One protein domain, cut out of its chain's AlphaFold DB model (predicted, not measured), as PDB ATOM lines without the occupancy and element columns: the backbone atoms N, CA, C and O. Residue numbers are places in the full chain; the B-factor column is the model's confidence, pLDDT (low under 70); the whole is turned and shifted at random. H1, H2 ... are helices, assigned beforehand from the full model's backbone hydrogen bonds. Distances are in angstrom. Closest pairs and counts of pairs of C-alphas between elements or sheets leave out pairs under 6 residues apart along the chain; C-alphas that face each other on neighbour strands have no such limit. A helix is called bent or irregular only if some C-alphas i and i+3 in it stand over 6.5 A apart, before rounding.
ATOM      1  N   SER A  25      57.869  18.549 -15.247       71.50
ATOM      2  CA  SER A  25      58.723  19.693 -15.601       71.50
ATOM      3  C   SER A  25      60.196  19.544 -15.192       71.50
ATOM      4  O   SER A  25      61.041  20.286 -15.691       71.50
ATOM      5  N   GLN A  26      60.511  18.606 -14.295       69.31
ATOM      6  CA  GLN A  26      61.867  18.281 -13.844       69.31
ATOM      7  C   GLN A  26      62.509  17.159 -14.680       69.31
ATOM      8  O   GLN A  26      63.695  16.876 -14.515       69.31
ATOM      9  N   LEU A  27      61.755  16.521 -15.583       66.50
ATOM     10  CA  LEU A  27      62.262  15.465 -16.455       66.50
ATOM     11  C   LEU A  27      63.152  16.069 -17.555       66.50
ATOM     12  O   LEU A  27      62.693  16.830 -18.407       66.50
ATOM     13  N   ASP A  28      64.436  15.700 -17.583       60.69
ATOM     14  CA  ASP A  28      65.341  16.009 -18.701       60.69
ATOM     15  C   ASP A  28      65.077  15.038 -19.869       60.69
ATOM     16  O   ASP A  28      65.814  14.074 -20.091       60.69
ATOM     17  N   ILE A  29      63.996  15.293 -20.619       58.09
ATOM     18  CA  ILE A  29      63.498  14.457 -21.735       58.09
ATOM     19  C   ILE A  29      64.579  14.232 -22.820       58.09
ATOM     20  O   ILE A  29      64.541  13.265 -23.578       58.09
ATOM     21  N   LYS A  30      65.619  15.078 -22.878       52.56
ATOM     22  CA  LYS A  30      66.686  15.015 -23.894       52.56
ATOM     23  C   LYS A  30      67.730  13.910 -23.669       52.56
ATOM     24  O   LYS A  30      68.576  13.720 -24.542       52.56
ATOM     25  N   LYS A  31      67.702  13.185 -22.543       51.84
ATOM     26  CA  LYS A  31      68.649  12.088 -22.220       51.84
ATOM     27  C   LYS A  31      68.064  10.678 -22.361       51.84
ATOM     28  O   LYS A  31      68.639   9.710 -21.867       51.84
ATOM     29  N   ALA A  32      66.929  10.565 -23.029       52.59
ATOM     30  CA  ALA A  32      66.182   9.332 -23.194       52.59
ATOM     31  C   ALA A  32      66.909   8.230 -23.987       52.59
ATOM     32  O   ALA A  32      67.269   8.435 -25.145       52.59
ATOM     33  N   GLY A  33      67.063   7.047 -23.388       61.59
ATOM     34  CA  GLY A  33      67.282   5.793 -24.121       61.59
ATOM     35  C   GLY A  33      65.954   5.133 -24.520       61.59
ATOM     36  O   GLY A  33      64.886   5.657 -24.210       61.59
ATOM     37  N   GLU A  34      66.004   3.973 -25.184       69.38
ATOM     38  CA  GLU A  34      64.789   3.206 -25.496       69.38
ATOM     39  C   GLU A  34      64.055   2.741 -24.220       69.38
ATOM     40  O   GLU A  34      64.705   2.355 -23.241       69.38
ATOM     41  N   PRO A  35      62.708   2.721 -24.228       73.88
ATOM     42  CA  PRO A  35      61.916   2.285 -23.087       73.88
ATOM     43  C   PRO A  35      62.188   0.831 -22.712       73.88
ATOM     44  O   PRO A  35      62.154  -0.076 -23.553       73.88
ATOM     45  N   SER A  36      62.408   0.611 -21.413       82.06
ATOM     46  CA  SER A  36      62.609  -0.722 -20.851       82.06
ATOM     47  C   SER A  36      61.370  -1.604 -21.050       82.06
ATOM     48  O   SER A  36      60.248  -1.111 -21.199       82.06
ATOM     49  N   ARG A  37      61.548  -2.930 -21.008       83.38
ATOM     50  CA  ARG A  37      60.417  -3.871 -21.035       83.38
ATOM     51  C   ARG A  37      59.431  -3.604 -19.890       83.38
ATOM     52  O   ARG A  37      58.234  -3.573 -20.137       83.38
ATOM     53  N   ALA A  38      59.936  -3.324 -18.687       85.25
ATOM     54  CA  ALA A  38      59.110  -3.009 -17.522       85.25
ATOM     55  C   ALA A  38      58.254  -1.747 -17.734       85.25
ATOM     56  O   ALA A  38      57.070  -1.751 -17.409       85.25
ATOM     57  N   SER A  39      58.814  -0.694 -18.343       87.19
ATOM     58  CA  SER A  39      58.070   0.531 -18.680       87.19
ATOM     59  C   SER A  39      56.913   0.246 -19.643       87.19
ATOM     60  O   SER A  39      55.795   0.710 -19.420       87.19
ATOM     61  N   LYS A  40      57.156  -0.573 -20.676       88.25
ATOM     62  CA  LYS A  40      56.123  -0.978 -21.644       88.25
ATOM     63  C   LYS A  40      55.021  -1.802 -20.980       88.25
ATOM     64  O   LYS A  40      53.845  -1.507 -21.177       88.25
ATOM     65  N   ASP A  41      55.397  -2.776 -20.154       89.94
ATOM     66  CA  ASP A  41      54.450  -3.628 -19.429       89.94
ATOM     67  C   ASP A  41      53.580  -2.789 -18.469       89.94
ATOM     68  O   ASP A  41      52.360  -2.957 -18.423       89.94
ATOM     69  N   ARG A  42      54.176  -1.807 -17.771       93.25
ATOM     70  CA  ARG A  42      53.457  -0.831 -16.932       93.25
ATOM     71  C   ARG A  42      52.470   0.012 -17.725       93.25
ATOM     72  O   ARG A  42      51.339   0.194 -17.281       93.25
ATOM     73  N   ARG A  43      52.870   0.508 -18.899       92.50
ATOM     74  CA  ARG A  43      51.997   1.302 -19.773       92.50
ATOM     75  C   ARG A  43      50.779   0.495 -20.217       92.50
ATOM     76  O   ARG A  43      49.657   0.987 -20.118       92.50
ATOM     77  N   THR A  44      50.987  -0.748 -20.651       92.62
ATOM     78  CA  THR A  44      49.892  -1.661 -21.007       92.62
ATOM     79  C   THR A  44      48.995  -1.940 -19.805       92.62
ATOM     80  O   THR A  44      47.777  -1.826 -19.923       92.62
ATOM     81  N   LYS A  45      49.576  -2.229 -18.634       93.19
ATOM     82  CA  LYS A  45      48.808  -2.448 -17.402       93.19
ATOM     83  C   LYS A  45      47.947  -1.233 -17.048       93.19
ATOM     84  O   LYS A  45      46.779  -1.409 -16.720       93.19
ATOM     85  N   TRP A  46      48.495  -0.021 -17.123       93.88
ATOM     86  CA  TRP A  46      47.767   1.208 -16.794       93.88
ATOM     87  C   TRP A  46      46.572   1.431 -17.727       93.88
ATOM     88  O   TRP A  46      45.462   1.670 -17.251       93.88
ATOM     89  N   LEU A  47      46.771   1.269 -19.038       92.56
ATOM     90  CA  LEU A  47      45.702   1.368 -20.033       92.56
ATOM     91  C   LEU A  47      44.578   0.346 -19.783       92.56
ATOM     92  O   LEU A  47      43.397   0.695 -19.821       92.56
ATOM     93  N   GLU A  48      44.929  -0.914 -19.531       92.56
ATOM     94  CA  GLU A  48      43.943  -1.975 -19.306       92.56
ATOM     95  C   GLU A  48      43.196  -1.795 -17.983       92.56
ATOM     96  O   GLU A  48      41.967  -1.856 -17.951       92.56
ATOM     97  N   LEU A  49      43.916  -1.520 -16.894       90.69
ATOM     98  CA  LEU A  49      43.335  -1.446 -15.556       90.69
ATOM     99  C   LEU A  49      42.399  -0.243 -15.393       90.69
ATOM    100  O   LEU A  49      41.267  -0.402 -14.940       90.69
ATOM    101  N   ALA A  50      42.866   0.953 -15.755       89.69
ATOM    102  CA  ALA A  50      42.132   2.191 -15.508       89.69
ATOM    103  C   ALA A  50      41.136   2.525 -16.627       89.69
ATOM    104  O   ALA A  50      40.132   3.183 -16.375       89.69
ATOM    105  N   PHE A  51      41.374   2.058 -17.859       89.44
ATOM    106  CA  PHE A  51      40.586   2.475 -19.027       89.44
ATOM    107  C   PHE A  51      40.031   1.313 -19.853       89.44
ATOM    108  O   PHE A  51      39.392   1.559 -20.875       89.44
ATOM    109  N   ARG A  52      40.226   0.053 -19.430       89.00
ATOM    110  CA  ARG A  52      39.717  -1.152 -20.118       89.00
ATOM    111  C   ARG A  52      40.123  -1.200 -21.598       89.00
ATOM    112  O   ARG A  52      39.306  -1.530 -22.459       89.00
ATOM    113  N   GLY A  53      41.345  -0.760 -21.900       88.94
ATOM    114  CA  GLY A  53      41.857  -0.679 -23.272       88.94
ATOM    115  C   GLY A  53      41.391   0.556 -24.061       88.94
ATOM    116  O   GLY A  53      41.733   0.700 -25.236       88.94
ATOM    117  N   ASN A  54      40.615   1.473 -23.465       88.88
ATOM    118  CA  ASN A  54      40.140   2.677 -24.149       88.88
ATOM    119  C   ASN A  54      41.252   3.730 -24.279       88.88
ATOM    120  O   ASN A  54      41.477   4.559 -23.394       88.88
ATOM    121  N   HIS A  55      41.906   3.731 -25.439       89.69
ATOM    122  CA  HIS A  55      42.971   4.676 -25.771       89.69
ATOM    123  C   HIS A  55      42.535   6.149 -25.757       89.69
ATOM    124  O   HIS A  55      43.353   7.006 -25.443       89.69
ATOM    125  N   ILE A  56      41.270   6.464 -26.062       88.25
ATOM    126  CA  ILE A  56      40.783   7.853 -26.081       88.25
ATOM    127  C   ILE A  56      40.704   8.397 -24.652       88.25
ATOM    128  O   ILE A  56      41.188   9.494 -24.380       88.25
ATOM    129  N   SER A  57      40.116   7.633 -23.729       88.19
ATOM    130  CA  SER A  57      40.059   8.015 -22.313       88.19
ATOM    131  C   SER A  57      41.457   8.094 -21.699       88.19
ATOM    132  O   SER A  57      41.752   9.044 -20.975       88.19
ATOM    133  N   PHE A  58      42.337   7.154 -22.054       90.06
ATOM    134  CA  PHE A  58      43.728   7.168 -21.612       90.06
ATOM    135  C   PHE A  58      44.475   8.414 -22.101       90.06
ATOM    136  O   PHE A  58      45.110   9.101 -21.307       90.06
ATOM    137  N   GLN A  59      44.330   8.778 -23.377       88.94
ATOM    138  CA  GLN A  59      44.942   9.988 -23.921       88.94
ATOM    139  C   GLN A  59      44.444  11.254 -23.206       88.94
ATOM    140  O   GLN A  59      45.252  12.100 -22.836       88.94
ATOM    141  N   LYS A  60      43.141  11.364 -22.916       87.19
ATOM    142  CA  LYS A  60      42.599  12.491 -22.133       87.19
ATOM    143  C   LYS A  60      43.212  12.570 -20.729       87.19
ATOM    144  O   LYS A  60      43.531  13.661 -20.258       87.19
ATOM    145  N   ARG A  61      43.393  11.428 -20.054       89.06
ATOM    146  CA  ARG A  61      44.054  11.360 -18.737       89.06
ATOM    147  C   ARG A  61      45.495  11.876 -18.800       89.06
ATOM    148  O   ARG A  61      45.915  12.582 -17.880       89.06
ATOM    149  N   LEU A  62      46.227  11.536 -19.861       89.19
ATOM    150  CA  LEU A  62      47.594  12.005 -20.103       89.19
ATOM    151  C   LEU A  62      47.638  13.508 -20.389       89.19
ATOM    152  O   LEU A  62      48.429  14.217 -19.776       89.19
ATOM    153  N   GLU A  63      46.738  14.010 -21.238       87.75
ATOM    154  CA  GLU A  63      46.616  15.441 -21.545       87.75
ATOM    155  C   GLU A  63      46.358  16.268 -20.278       87.75
ATOM    156  O   GLU A  63      46.980  17.310 -20.075       87.75
ATOM    157  N   ILE A  64      45.503  15.772 -19.379       86.00
ATOM    158  CA  ILE A  64      45.241  16.384 -18.068       86.00
ATOM    159  C   ILE A  64      46.483  16.380 -17.171       86.00
ATOM    160  O   ILE A  64      46.721  17.346 -16.448       86.00
ATOM    161  N   ALA A  65      47.293  15.321 -17.230       85.38
ATOM    162  CA  ALA A  65      48.583  15.274 -16.545       85.38
ATOM    163  C   ALA A  65      49.653  16.164 -17.211       85.38
ATOM    164  O   ALA A  65      50.745  16.299 -16.668       85.38
ATOM    165  N   GLY A  66      49.362  16.760 -18.373       84.88
ATOM    166  CA  GLY A  66      50.325  17.528 -19.159       84.88
ATOM    167  C   GLY A  66      51.372  16.661 -19.866       84.88
ATOM    168  O   GLY A  66      52.454  17.158 -20.164       84.88
ATOM    169  N   LEU A  67      51.067  15.383 -20.109       84.06
ATOM    170  CA  LEU A  67      51.934  14.427 -20.799       84.06
ATOM    171  C   LEU A  67      51.570  14.298 -22.277       84.06
ATOM    172  O   LEU A  67      50.390  14.243 -22.631       84.06
ATOM    173  N   ASN A  68      52.588  14.152 -23.125       78.81
ATOM    174  CA  ASN A  68      52.423  13.530 -24.436       78.81
ATOM    175  C   ASN A  68      52.770  12.028 -24.375       78.81
ATOM    176  O   ASN A  68      53.260  11.512 -23.371       78.81
ATOM    177  N   ASP A  69      52.501  11.320 -25.469       74.75
ATOM    178  CA  ASP A  69      52.653   9.867 -25.554       74.75
ATOM    179  C   ASP A  69      54.119   9.391 -25.449       74.75
ATOM    180  O   ASP A  69      54.374   8.269 -25.003       74.75
ATOM    181  N   ASP A  70      55.071  10.258 -25.814       72.50
ATOM    182  CA  ASP A  70      56.514  10.007 -25.738       72.50
ATOM    183  C   ASP A  70      57.051  10.204 -24.306       72.50
ATOM    184  O   ASP A  70      58.063   9.608 -23.935       72.50
ATOM    185  N   ASP A  71      56.364  10.992 -23.470       75.31
ATOM    186  CA  ASP A  71      56.802  11.315 -22.108       75.31
ATOM    187  C   ASP A  71      56.539  10.175 -21.098       75.31
ATOM    188  O   ASP A  71      57.171  10.098 -20.038       75.31
ATOM    189  N   ILE A  72      55.596   9.279 -21.412       80.50
ATOM    190  CA  ILE A  72      55.066   8.259 -20.490       80.50
ATOM    191  C   ILE A  72      56.169   7.335 -19.981       80.50
ATOM    192  O   ILE A  72      56.255   7.041 -18.787       80.50
ATOM    193  N   ASP A  73      57.039   6.880 -20.877       78.88
ATOM    194  CA  ASP A  73      58.040   5.877 -20.535       78.88
ATOM    195  C   ASP A  73      59.089   6.412 -19.536       78.88
ATOM    196  O   ASP A  73      59.648   5.629 -18.760       78.88
ATOM    197  N   PHE A  74      59.294   7.739 -19.470       77.69
ATOM    198  CA  PHE A  74      60.143   8.389 -18.457       77.69
ATOM    199  C   PHE A  74      59.499   8.433 -17.084       77.69
ATOM    200  O   PHE A  74      60.196   8.374 -16.072       77.69
ATOM    201  N   VAL A  75      58.175   8.537 -17.034       85.75
ATOM    202  CA  VAL A  75      57.430   8.492 -15.776       85.75
ATOM    203  C   VAL A  75      57.449   7.066 -15.218       85.75
ATOM    204  O   VAL A  75      57.623   6.863 -14.013       85.75
ATOM    205  N   LEU A  76      57.344   6.070 -16.104       89.31
ATOM    206  CA  LEU A  76      57.218   4.654 -15.755       89.31
ATOM    207  C   LEU A  76      58.552   3.915 -15.553       89.31
ATOM    208  O   LEU A  76      58.541   2.715 -15.279       89.31
ATOM    209  N   THR A  77      59.698   4.585 -15.689       85.06
ATOM    210  CA  THR A  77      61.029   3.967 -15.533       85.06
ATOM    211  C   THR A  77      61.362   3.614 -14.080       85.06
ATOM    212  O   THR A  77      60.955   4.307 -13.149       85.06
ATOM    213  N   ASP A  78      62.169   2.574 -13.865       78.81
ATOM    214  CA  ASP A  78      62.705   2.259 -12.534       78.81
ATOM    215  C   ASP A  78      63.826   3.215 -12.111       78.81
ATOM    216  O   ASP A  78      64.012   3.442 -10.922       78.81
ATOM    217  N   ASN A  79      64.573   3.792 -13.054       78.19
ATOM    218  CA  ASN A  79      65.752   4.603 -12.749       78.19
ATOM    219  C   ASN A  79      65.464   6.094 -12.946       78.19
ATOM    220  O   ASN A  79      65.445   6.590 -14.079       78.19
ATOM    221  N   LEU A  80      65.251   6.807 -11.840       76.06
ATOM    222  CA  LEU A  80      64.991   8.242 -11.859       76.06
ATOM    223  C   LEU A  80      66.312   9.020 -11.823       76.06
ATOM    224  O   LEU A  80      66.758   9.496 -10.785       76.06
ATOM    225  N   GLY A  81      66.922   9.229 -12.989       68.62
ATOM    226  CA  GLY A  81      68.161  10.010 -13.115       68.62
ATOM    227  C   GLY A  81      68.060  11.504 -12.748       68.62
ATOM    228  O   GLY A  81      69.048  12.216 -12.904       68.62
ATOM    229  N   TRP A  82      66.892  11.977 -12.303       70.38
ATOM    230  CA  TRP A  82      66.541  13.383 -12.058       70.38
ATOM    231  C   TRP A  82      66.142  13.687 -10.605       70.38
ATOM    232  O   TRP A  82      65.843  14.835 -10.283       70.38
ATOM    233  N   THR A 542      32.680   3.531   1.728       80.81
ATOM    234  CA  THR A 542      33.772   3.099   2.614       80.81
ATOM    235  C   THR A 542      34.227   1.667   2.305       80.81
ATOM    236  O   THR A 542      35.421   1.383   2.304       80.81
ATOM    237  N   GLU A 543      33.297   0.773   1.953       80.75
ATOM    238  CA  GLU A 543      33.602  -0.613   1.570       80.75
ATOM    239  C   GLU A 543      34.506  -0.698   0.330       80.75
ATOM    240  O   GLU A 543      35.445  -1.501   0.305       80.75
ATOM    241  N   LEU A 544      34.257   0.141  -0.688       85.50
ATOM    242  CA  LEU A 544      35.091   0.187  -1.888       85.50
ATOM    243  C   LEU A 544      36.506   0.644  -1.526       85.50
ATOM    244  O   LEU A 544      37.468  -0.044  -1.871       85.50
ATOM    245  N   TYR A 545      36.642   1.743  -0.780       89.94
ATOM    246  CA  TYR A 545      37.953   2.224  -0.335       89.94
ATOM    247  C   TYR A 545      38.681   1.194   0.531       89.94
ATOM    248  O   TYR A 545      39.857   0.927   0.295       89.94
ATOM    249  N   GLY A 546      37.985   0.533   1.461       85.94
ATOM    250  CA  GLY A 546      38.552  -0.540   2.276       85.94
ATOM    251  C   GLY A 546      39.068  -1.717   1.438       85.94
ATOM    252  O   GLY A 546      40.128  -2.274   1.729       85.94
ATOM    253  N   SER A 547      38.374  -2.069   0.349       85.50
ATOM    254  CA  SER A 547      38.837  -3.108  -0.582       85.50
ATOM    255  C   SER A 547      40.110  -2.699  -1.337       85.50
ATOM    256  O   SER A 547      41.020  -3.518  -1.493       85.50
ATOM    257  N   ILE A 548      40.217  -1.426  -1.736       90.44
ATOM    258  CA  ILE A 548      41.403  -0.876  -2.399       90.44
ATOM    259  C   ILE A 548      42.577  -0.830  -1.417       90.44
ATOM    260  O   ILE A 548      43.652  -1.322  -1.755       90.44
ATOM    261  N   LEU A 549      42.369  -0.355  -0.184       90.12
ATOM    262  CA  LEU A 549      43.388  -0.370   0.875       90.12
ATOM    263  C   LEU A 549      43.919  -1.788   1.125       90.12
ATOM    264  O   LEU A 549      45.125  -2.027   1.102       90.12
ATOM    265  N   SER A 550      43.027  -2.773   1.263       85.25
ATOM    266  CA  SER A 550      43.435  -4.175   1.421       85.25
ATOM    267  C   SER A 550      44.247  -4.701   0.231       85.25
ATOM    268  O   SER A 550      45.103  -5.577   0.411       85.25
ATOM    269  N   ARG A 551      43.968  -4.214  -0.983       87.81
ATOM    270  CA  ARG A 551      44.662  -4.609  -2.212       87.81
ATOM    271  C   ARG A 551      46.053  -3.994  -2.288       87.81
ATOM    272  O   ARG A 551      46.998  -4.727  -2.563       87.81
ATOM    273  N   ILE A 552      46.203  -2.705  -1.991       90.81
ATOM    274  CA  ILE A 552      47.504  -2.026  -2.067       90.81
ATOM    275  C   ILE A 552      48.503  -2.513  -1.014       90.81
ATOM    276  O   ILE A 552      49.707  -2.432  -1.234       90.81
ATOM    277  N   LEU A 553      48.032  -3.116   0.082       88.56
ATOM    278  CA  LEU A 553      48.878  -3.792   1.074       88.56
ATOM    279  C   LEU A 553      49.460  -5.134   0.585       88.56
ATOM    280  O   LEU A 553      50.166  -5.816   1.329       88.56
ATOM    281  N   HIS A 554      49.155  -5.566  -0.643       89.50
ATOM    282  CA  HIS A 554      49.763  -6.760  -1.227       89.50
ATOM    283  C   HIS A 554      51.281  -6.581  -1.418       89.50
ATOM    284  O   HIS A 554      51.701  -5.508  -1.861       89.50
ATOM    285  N   PRO A 555      52.111  -7.614  -1.159       90.25
ATOM    286  CA  PRO A 555      53.565  -7.476  -1.231       90.25
ATOM    287  C   PRO A 555      54.131  -6.937  -2.547       90.25
ATOM    288  O   PRO A 555      55.120  -6.204  -2.532       90.25
ATOM    289  N   ASP A 556      53.489  -7.243  -3.673       88.31
ATOM    290  CA  ASP A 556      53.913  -6.755  -4.993       88.31
ATOM    291  C   ASP A 556      53.852  -5.227  -5.124       88.31
ATOM    292  O   ASP A 556      54.690  -4.635  -5.801       88.31
ATOM    293  N   PHE A 557      52.922  -4.569  -4.428       92.75
ATOM    294  CA  PHE A 557      52.776  -3.110  -4.465       92.75
ATOM    295  C   PHE A 557      53.653  -2.392  -3.439       92.75
ATOM    296  O   PHE A 557      53.722  -1.168  -3.428       92.75
ATOM    297  N   GLN A 558      54.374  -3.136  -2.597       95.06
ATOM    298  CA  GLN A 558      55.276  -2.556  -1.602       95.06
ATOM    299  C   GLN A 558      56.715  -2.366  -2.125       95.06
ATOM    300  O   GLN A 558      57.563  -1.808  -1.423       95.06
ATOM    301  N   LYS A 559      56.996  -2.804  -3.362       93.56
ATOM    302  CA  LYS A 559      58.316  -2.701  -4.011       93.56
ATOM    303  C   LYS A 559      58.499  -1.426  -4.841       93.56
ATOM    304  O   LYS A 559      59.607  -0.908  -4.916       93.56
ATOM    305  N   SER A 560      57.432  -0.929  -5.466       94.00
ATOM    306  CA  SER A 560      57.494   0.155  -6.453       94.00
ATOM    307  C   SER A 560      56.286   1.078  -6.339       94.00
ATOM    308  O   SER A 560      55.137   0.657  -6.482       94.00
ATOM    309  N   GLY A 561      56.555   2.361  -6.114       94.50
ATOM    310  CA  GLY A 561      55.552   3.411  -6.011       94.50
ATOM    311  C   GLY A 561      54.825   3.646  -7.332       94.50
ATOM    312  O   GLY A 561      53.653   4.009  -7.320       94.50
ATOM    313  N   VAL A 562      55.468   3.387  -8.475       94.44
ATOM    314  CA  VAL A 562      54.794   3.440  -9.782       94.44
ATOM    315  C   VAL A 562      53.782   2.320  -9.904       94.44
ATOM    316  O   VAL A 562      52.654   2.580 -10.300       94.44
ATOM    317  N   ASP A 563      54.158   1.093  -9.545       94.50
ATOM    318  CA  ASP A 563      53.261  -0.058  -9.676       94.50
ATOM    319  C   ASP A 563      52.059   0.063  -8.732       94.50
ATOM    320  O   ASP A 563      50.933  -0.218  -9.141       94.50
ATOM    321  N   LEU A 564      52.286   0.563  -7.511       95.12
ATOM    322  CA  LEU A 564      51.225   0.968  -6.587       95.12
ATOM    323  C   LEU A 564      50.360   2.099  -7.169       95.12
ATOM    324  O   LEU A 564      49.135   2.018  -7.154       95.12
ATOM    325  N   GLY A 565      50.983   3.151  -7.697       95.19
ATOM    326  CA  GLY A 565      50.278   4.304  -8.254       95.19
ATOM    327  C   GLY A 565      49.419   3.953  -9.472       95.19
ATOM    328  O   GLY A 565      48.323   4.485  -9.599       95.19
ATOM    329  N   ILE A 566      49.871   3.024 -10.325       94.44
ATOM    330  CA  ILE A 566      49.071   2.452 -11.421       94.44
ATOM    331  C   ILE A 566      47.872   1.687 -10.862       94.44
ATOM    332  O   ILE A 566      46.781   1.782 -11.412       94.44
ATOM    333  N   GLU A 567      48.056   0.935  -9.776       94.00
ATOM    334  CA  GLU A 567      46.966   0.179  -9.158       94.00
ATOM    335  C   GLU A 567      45.837   1.094  -8.659       94.00
ATOM    336  O   GLU A 567      44.660   0.771  -8.805       94.00
ATOM    337  N   LEU A 568      46.199   2.265  -8.132       95.12
ATOM    338  CA  LEU A 568      45.259   3.284  -7.662       95.12
ATOM    339  C   LEU A 568      44.550   4.038  -8.805       95.12
ATOM    340  O   LEU A 568      43.453   4.555  -8.601       95.12
ATOM    341  N   GLU A 569      45.102   4.044 -10.024       93.25
ATOM    342  CA  GLU A 569      44.466   4.678 -11.194       93.25
ATOM    343  C   GLU A 569      43.161   3.984 -11.619       93.25
ATOM    344  O   GLU A 569      42.401   4.549 -12.404       93.25
ATOM    345  N   VAL A 570      42.831   2.809 -11.065       90.00
ATOM    346  CA  VAL A 570      41.520   2.164 -11.256       90.00
ATOM    347  C   VAL A 570      40.345   3.093 -10.903       90.00
ATOM    348  O   VAL A 570      39.278   2.989 -11.510       90.00
ATOM    349  N   LEU A 571      40.544   4.054  -9.991       91.06
ATOM    350  CA  LEU A 571      39.543   5.060  -9.611       91.06
ATOM    351  C   LEU A 571      39.169   6.019 -10.752       91.06
ATOM    352  O   LEU A 571      38.102   6.630 -10.726       91.06
ATOM    353  N   TYR A 572      40.006   6.135 -11.786       89.69
ATOM    354  CA  TYR A 572      39.680   6.928 -12.969       89.69
ATOM    355  C   TYR A 572      38.711   6.235 -13.930       89.69
ATOM    356  O   TYR A 572      38.167   6.897 -14.819       89.69
ATOM    357  N   SER A 573      38.470   4.933 -13.748       82.88
ATOM    358  CA  SER A 573      37.674   4.130 -14.682       82.88
ATOM    359  C   SER A 573      36.215   4.570 -14.795       82.88
ATOM    360  O   SER A 573      35.611   4.371 -15.849       82.88
ATOM    361  N   ASP A 574      35.681   5.223 -13.759       76.00
ATOM    362  CA  ASP A 574      34.285   5.660 -13.711       76.00
ATOM    363  C   ASP A 574      34.095   7.151 -14.047       76.00
ATOM    364  O   ASP A 574      32.973   7.575 -14.303       76.00
ATOM    365  N   VAL A 575      35.168   7.954 -14.101       83.00
ATOM    366  CA  VAL A 575      35.064   9.412 -14.340       83.00
ATOM    367  C   VAL A 575      35.442   9.835 -15.760       83.00
ATOM    368  O   VAL A 575      35.182  10.974 -16.146       83.00
ATOM    369  N   PHE A 576      36.055   8.947 -16.549       81.88
ATOM    370  CA  PHE A 576      36.416   9.208 -17.942       81.88
ATOM    371  C   PHE A 576      35.594   8.358 -18.902       81.88
ATOM    372  O   PHE A 576      35.784   7.149 -19.019       81.88
ATOM    373  N   THR A 577      34.748   9.020 -19.682       70.94
ATOM    374  CA  THR A 577      33.959   8.379 -20.737       70.94
ATOM    375  C   THR A 577      34.400   8.855 -22.122       70.94
ATOM    376  O   THR A 577      35.154   9.829 -22.281       70.94
ATOM    377  N   GLU A 578      33.885   8.201 -23.166       68.69
ATOM    378  CA  GLU A 578      34.064   8.662 -24.550       68.69
ATOM    379  C   GLU A 578      33.623  10.130 -24.706       68.69
ATOM    380  O   GLU A 578      34.274  10.909 -25.410       68.69
ATOM    381  N   ASN A 579      32.595  10.539 -23.952       71.19
ATOM    382  CA  ASN A 579      31.986  11.867 -24.006       71.19
ATOM    383  C   ASN A 579      32.743  12.948 -23.216       71.19
ATOM    384  O   ASN A 579      32.470  14.130 -23.410       71.19
ATOM    385  N   GLY A 580      33.707  12.587 -22.361       74.44
ATOM    386  CA  GLY A 580      34.460  13.554 -21.556       74.44
ATOM    387  C   GLY A 580      34.746  13.075 -20.136       74.44
ATOM    388  O   GLY A 580      34.402  11.955 -19.767       74.44
ATOM    389  N   ALA A 581      35.401  13.943 -19.367       80.44
ATOM    390  CA  ALA A 581      35.670  13.736 -17.949       80.44
ATOM    391  C   ALA A 581      34.539  14.335 -17.108       80.44
ATOM    392  O   ALA A 581      34.153  15.481 -17.348       80.44
ATOM    393  N   GLU A 582      34.029  13.593 -16.128       85.44
ATOM    394  CA  GLU A 582      33.027  14.100 -15.187       85.44
ATOM    395  C   GLU A 582      33.551  15.307 -14.394       85.44
ATOM    396  O   GLU A 582      34.729  15.324 -14.044       85.44
ATOM    397  N   PRO A 583      32.716  16.304 -14.034       87.19
ATOM    398  CA  PRO A 583      33.189  17.510 -13.343       87.19
ATOM    399  C   PRO A 583      33.979  17.236 -12.054       87.19
ATOM    400  O   PRO A 583      34.899  17.978 -11.722       87.19
ATOM    401  N   LEU A 584      33.638  16.159 -11.338       89.12
ATOM    402  CA  LEU A 584      34.265  15.755 -10.076       89.12
ATOM    403  C   LEU A 584      35.498  14.848 -10.251       89.12
ATOM    404  O   LEU A 584      36.023  14.343  -9.254       89.12
ATOM    405  N   TRP A 585      36.007  14.658 -11.477       88.44
ATOM    406  CA  TRP A 585      37.253  13.919 -11.710       88.44
ATOM    407  C   TRP A 585      38.447  14.429 -10.876       88.44
ATOM    408  O   TRP A 585      39.210  13.572 -10.432       88.44
ATOM    409  N   PRO A 586      38.617  15.742 -10.565       90.44
ATOM    410  CA  PRO A 586      39.756  16.199  -9.762       90.44
ATOM    411  C   PRO A 586      39.765  15.639  -8.336       90.44
ATOM    412  O   PRO A 586      40.799  15.661  -7.676       90.44
ATOM    413  N   LEU A 587      38.627  15.124  -7.847       91.19
ATOM    414  CA  LEU A 587      38.591  14.423  -6.567       91.19
ATOM    415  C   LEU A 587      39.382  13.111  -6.615       91.19
ATOM    416  O   LEU A 587      39.915  12.729  -5.586       91.19
ATOM    417  N   VAL A 588      39.526  12.467  -7.782       91.94
ATOM    418  CA  VAL A 588      40.295  11.214  -7.909       91.94
ATOM    419  C   VAL A 588      41.750  11.397  -7.495       91.94
ATOM    420  O   VAL A 588      42.285  10.549  -6.789       91.94
ATOM    421  N   ASP A 589      42.383  12.518  -7.849       91.00
ATOM    422  CA  ASP A 589      43.761  12.788  -7.417       91.00
ATOM    423  C   ASP A 589      43.884  12.842  -5.887       91.00
ATOM    424  O   ASP A 589      44.885  12.392  -5.330       91.00
ATOM    425  N   LEU A 590      42.861  13.369  -5.208       92.12
ATOM    426  CA  LEU A 590      42.806  13.432  -3.747       92.12
ATOM    427  C   LEU A 590      42.509  12.059  -3.142       92.12
ATOM    428  O   LEU A 590      43.133  11.693  -2.156       92.12
ATOM    429  N   GLU A 591      41.622  11.273  -3.760       94.06
ATOM    430  CA  GLU A 591      41.351   9.899  -3.327       94.06
ATOM    431  C   GLU A 591      42.616   9.046  -3.366       94.06
ATOM    432  O   GLU A 591      42.919   8.333  -2.414       94.06
TER     433      GLU A 591
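AT A GLANCE: This is residues 25 to 82 and 542 to 591 of the 747 residues of the protein "DUF4135 domain-containing protein" of Acidiferrobacteraceae bacterium (UniProt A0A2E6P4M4). Two long helices, H1 and H6, lie side by side and run the same way, making the core; H2 packs crosswise on the last residues of H1, and the short H3 sits near the other end of H1. H4 lies beyond H6, on the side away from H1, with the short H5 at the turn between H4 and H6, while H7 comes near H6 after a long loop. The 108 printed residues include seven named helices, H1 to H7 in chain order, and no named strand, and the class is all helix. The whole is compact, with a radius of gyration of the C-alphas of 14.5 A and spans of 43 by 36 by 24 A.

IN THESE COORDINATES: H1, residues 37 to 51, begins with C-alpha 37 at (60.417, -3.871, -21.035) and is 20.9 A long. H6, residues 561 to 574, is 22.7 A long and ends with C-alpha 574 at (34.285, 5.660, -13.711); it is irregular, only just, with C-alphas 571 and 574 6.7 A apart. H2 is residues 55 to 64, 14.2 A, and H3 is residues 72 to 75, 5.3 A. H4, residues 542 to 552, measures 15.4 A, and H5, residues 555 to 558, 5.2 A. H7, residues 586 to 591, is 9.1 A long and ends with C-alpha 591 at (41.351, 9.899, -3.327).

HOW THE PARTS SIT: H1 and H6 are the hub, touching three helices each. They touch each other at a shallow tilt of 24 degrees, the same way, closest at the C-alphas of Ala 50 and Val 570, 4.3 A. H1 touches H2 with residues 47 to 51 alone, about perpendicular at 81 degrees, closest at C-alphas 51 and 58, 6.2 A. H1 touches H3 with residues 39 to 43 alone, closest at C-alphas 39 and 73, 5.7 A. H6 only just touches H4, with 3 pairs of C-alphas within 8 A, at a shallow tilt of 30 degrees, opposite ways; the closest are C-alphas 564 and 552, 6.6 A. H5 and H6 touch only at the corner, only just, with 3 pairs; C-alphas 557 and 564 are closest, 4.9 A. H6 and H7 are close but not clearly touching, with C-alphas 571 and 588 closest at 6.4 A. H1 and H4 are apart. Every O i to N i+4 pair is within hydrogen-bond range in H1, H2 and H4, against 5 of 10 in H6 and 1 of 2 in H7; H3 and H5 are too short for such a pair.

THE WHOLE: The C-alphas of Lys 30 and Glu 543 are the farthest apart, 44.6 A. Residues 83 to 541 are not printed, and C-alphas 82 and 542 are 37.3 A apart across this cut. The link from H6 to H7 is long. Confidence is under 70 at residues 26 to 34, 81 and 578.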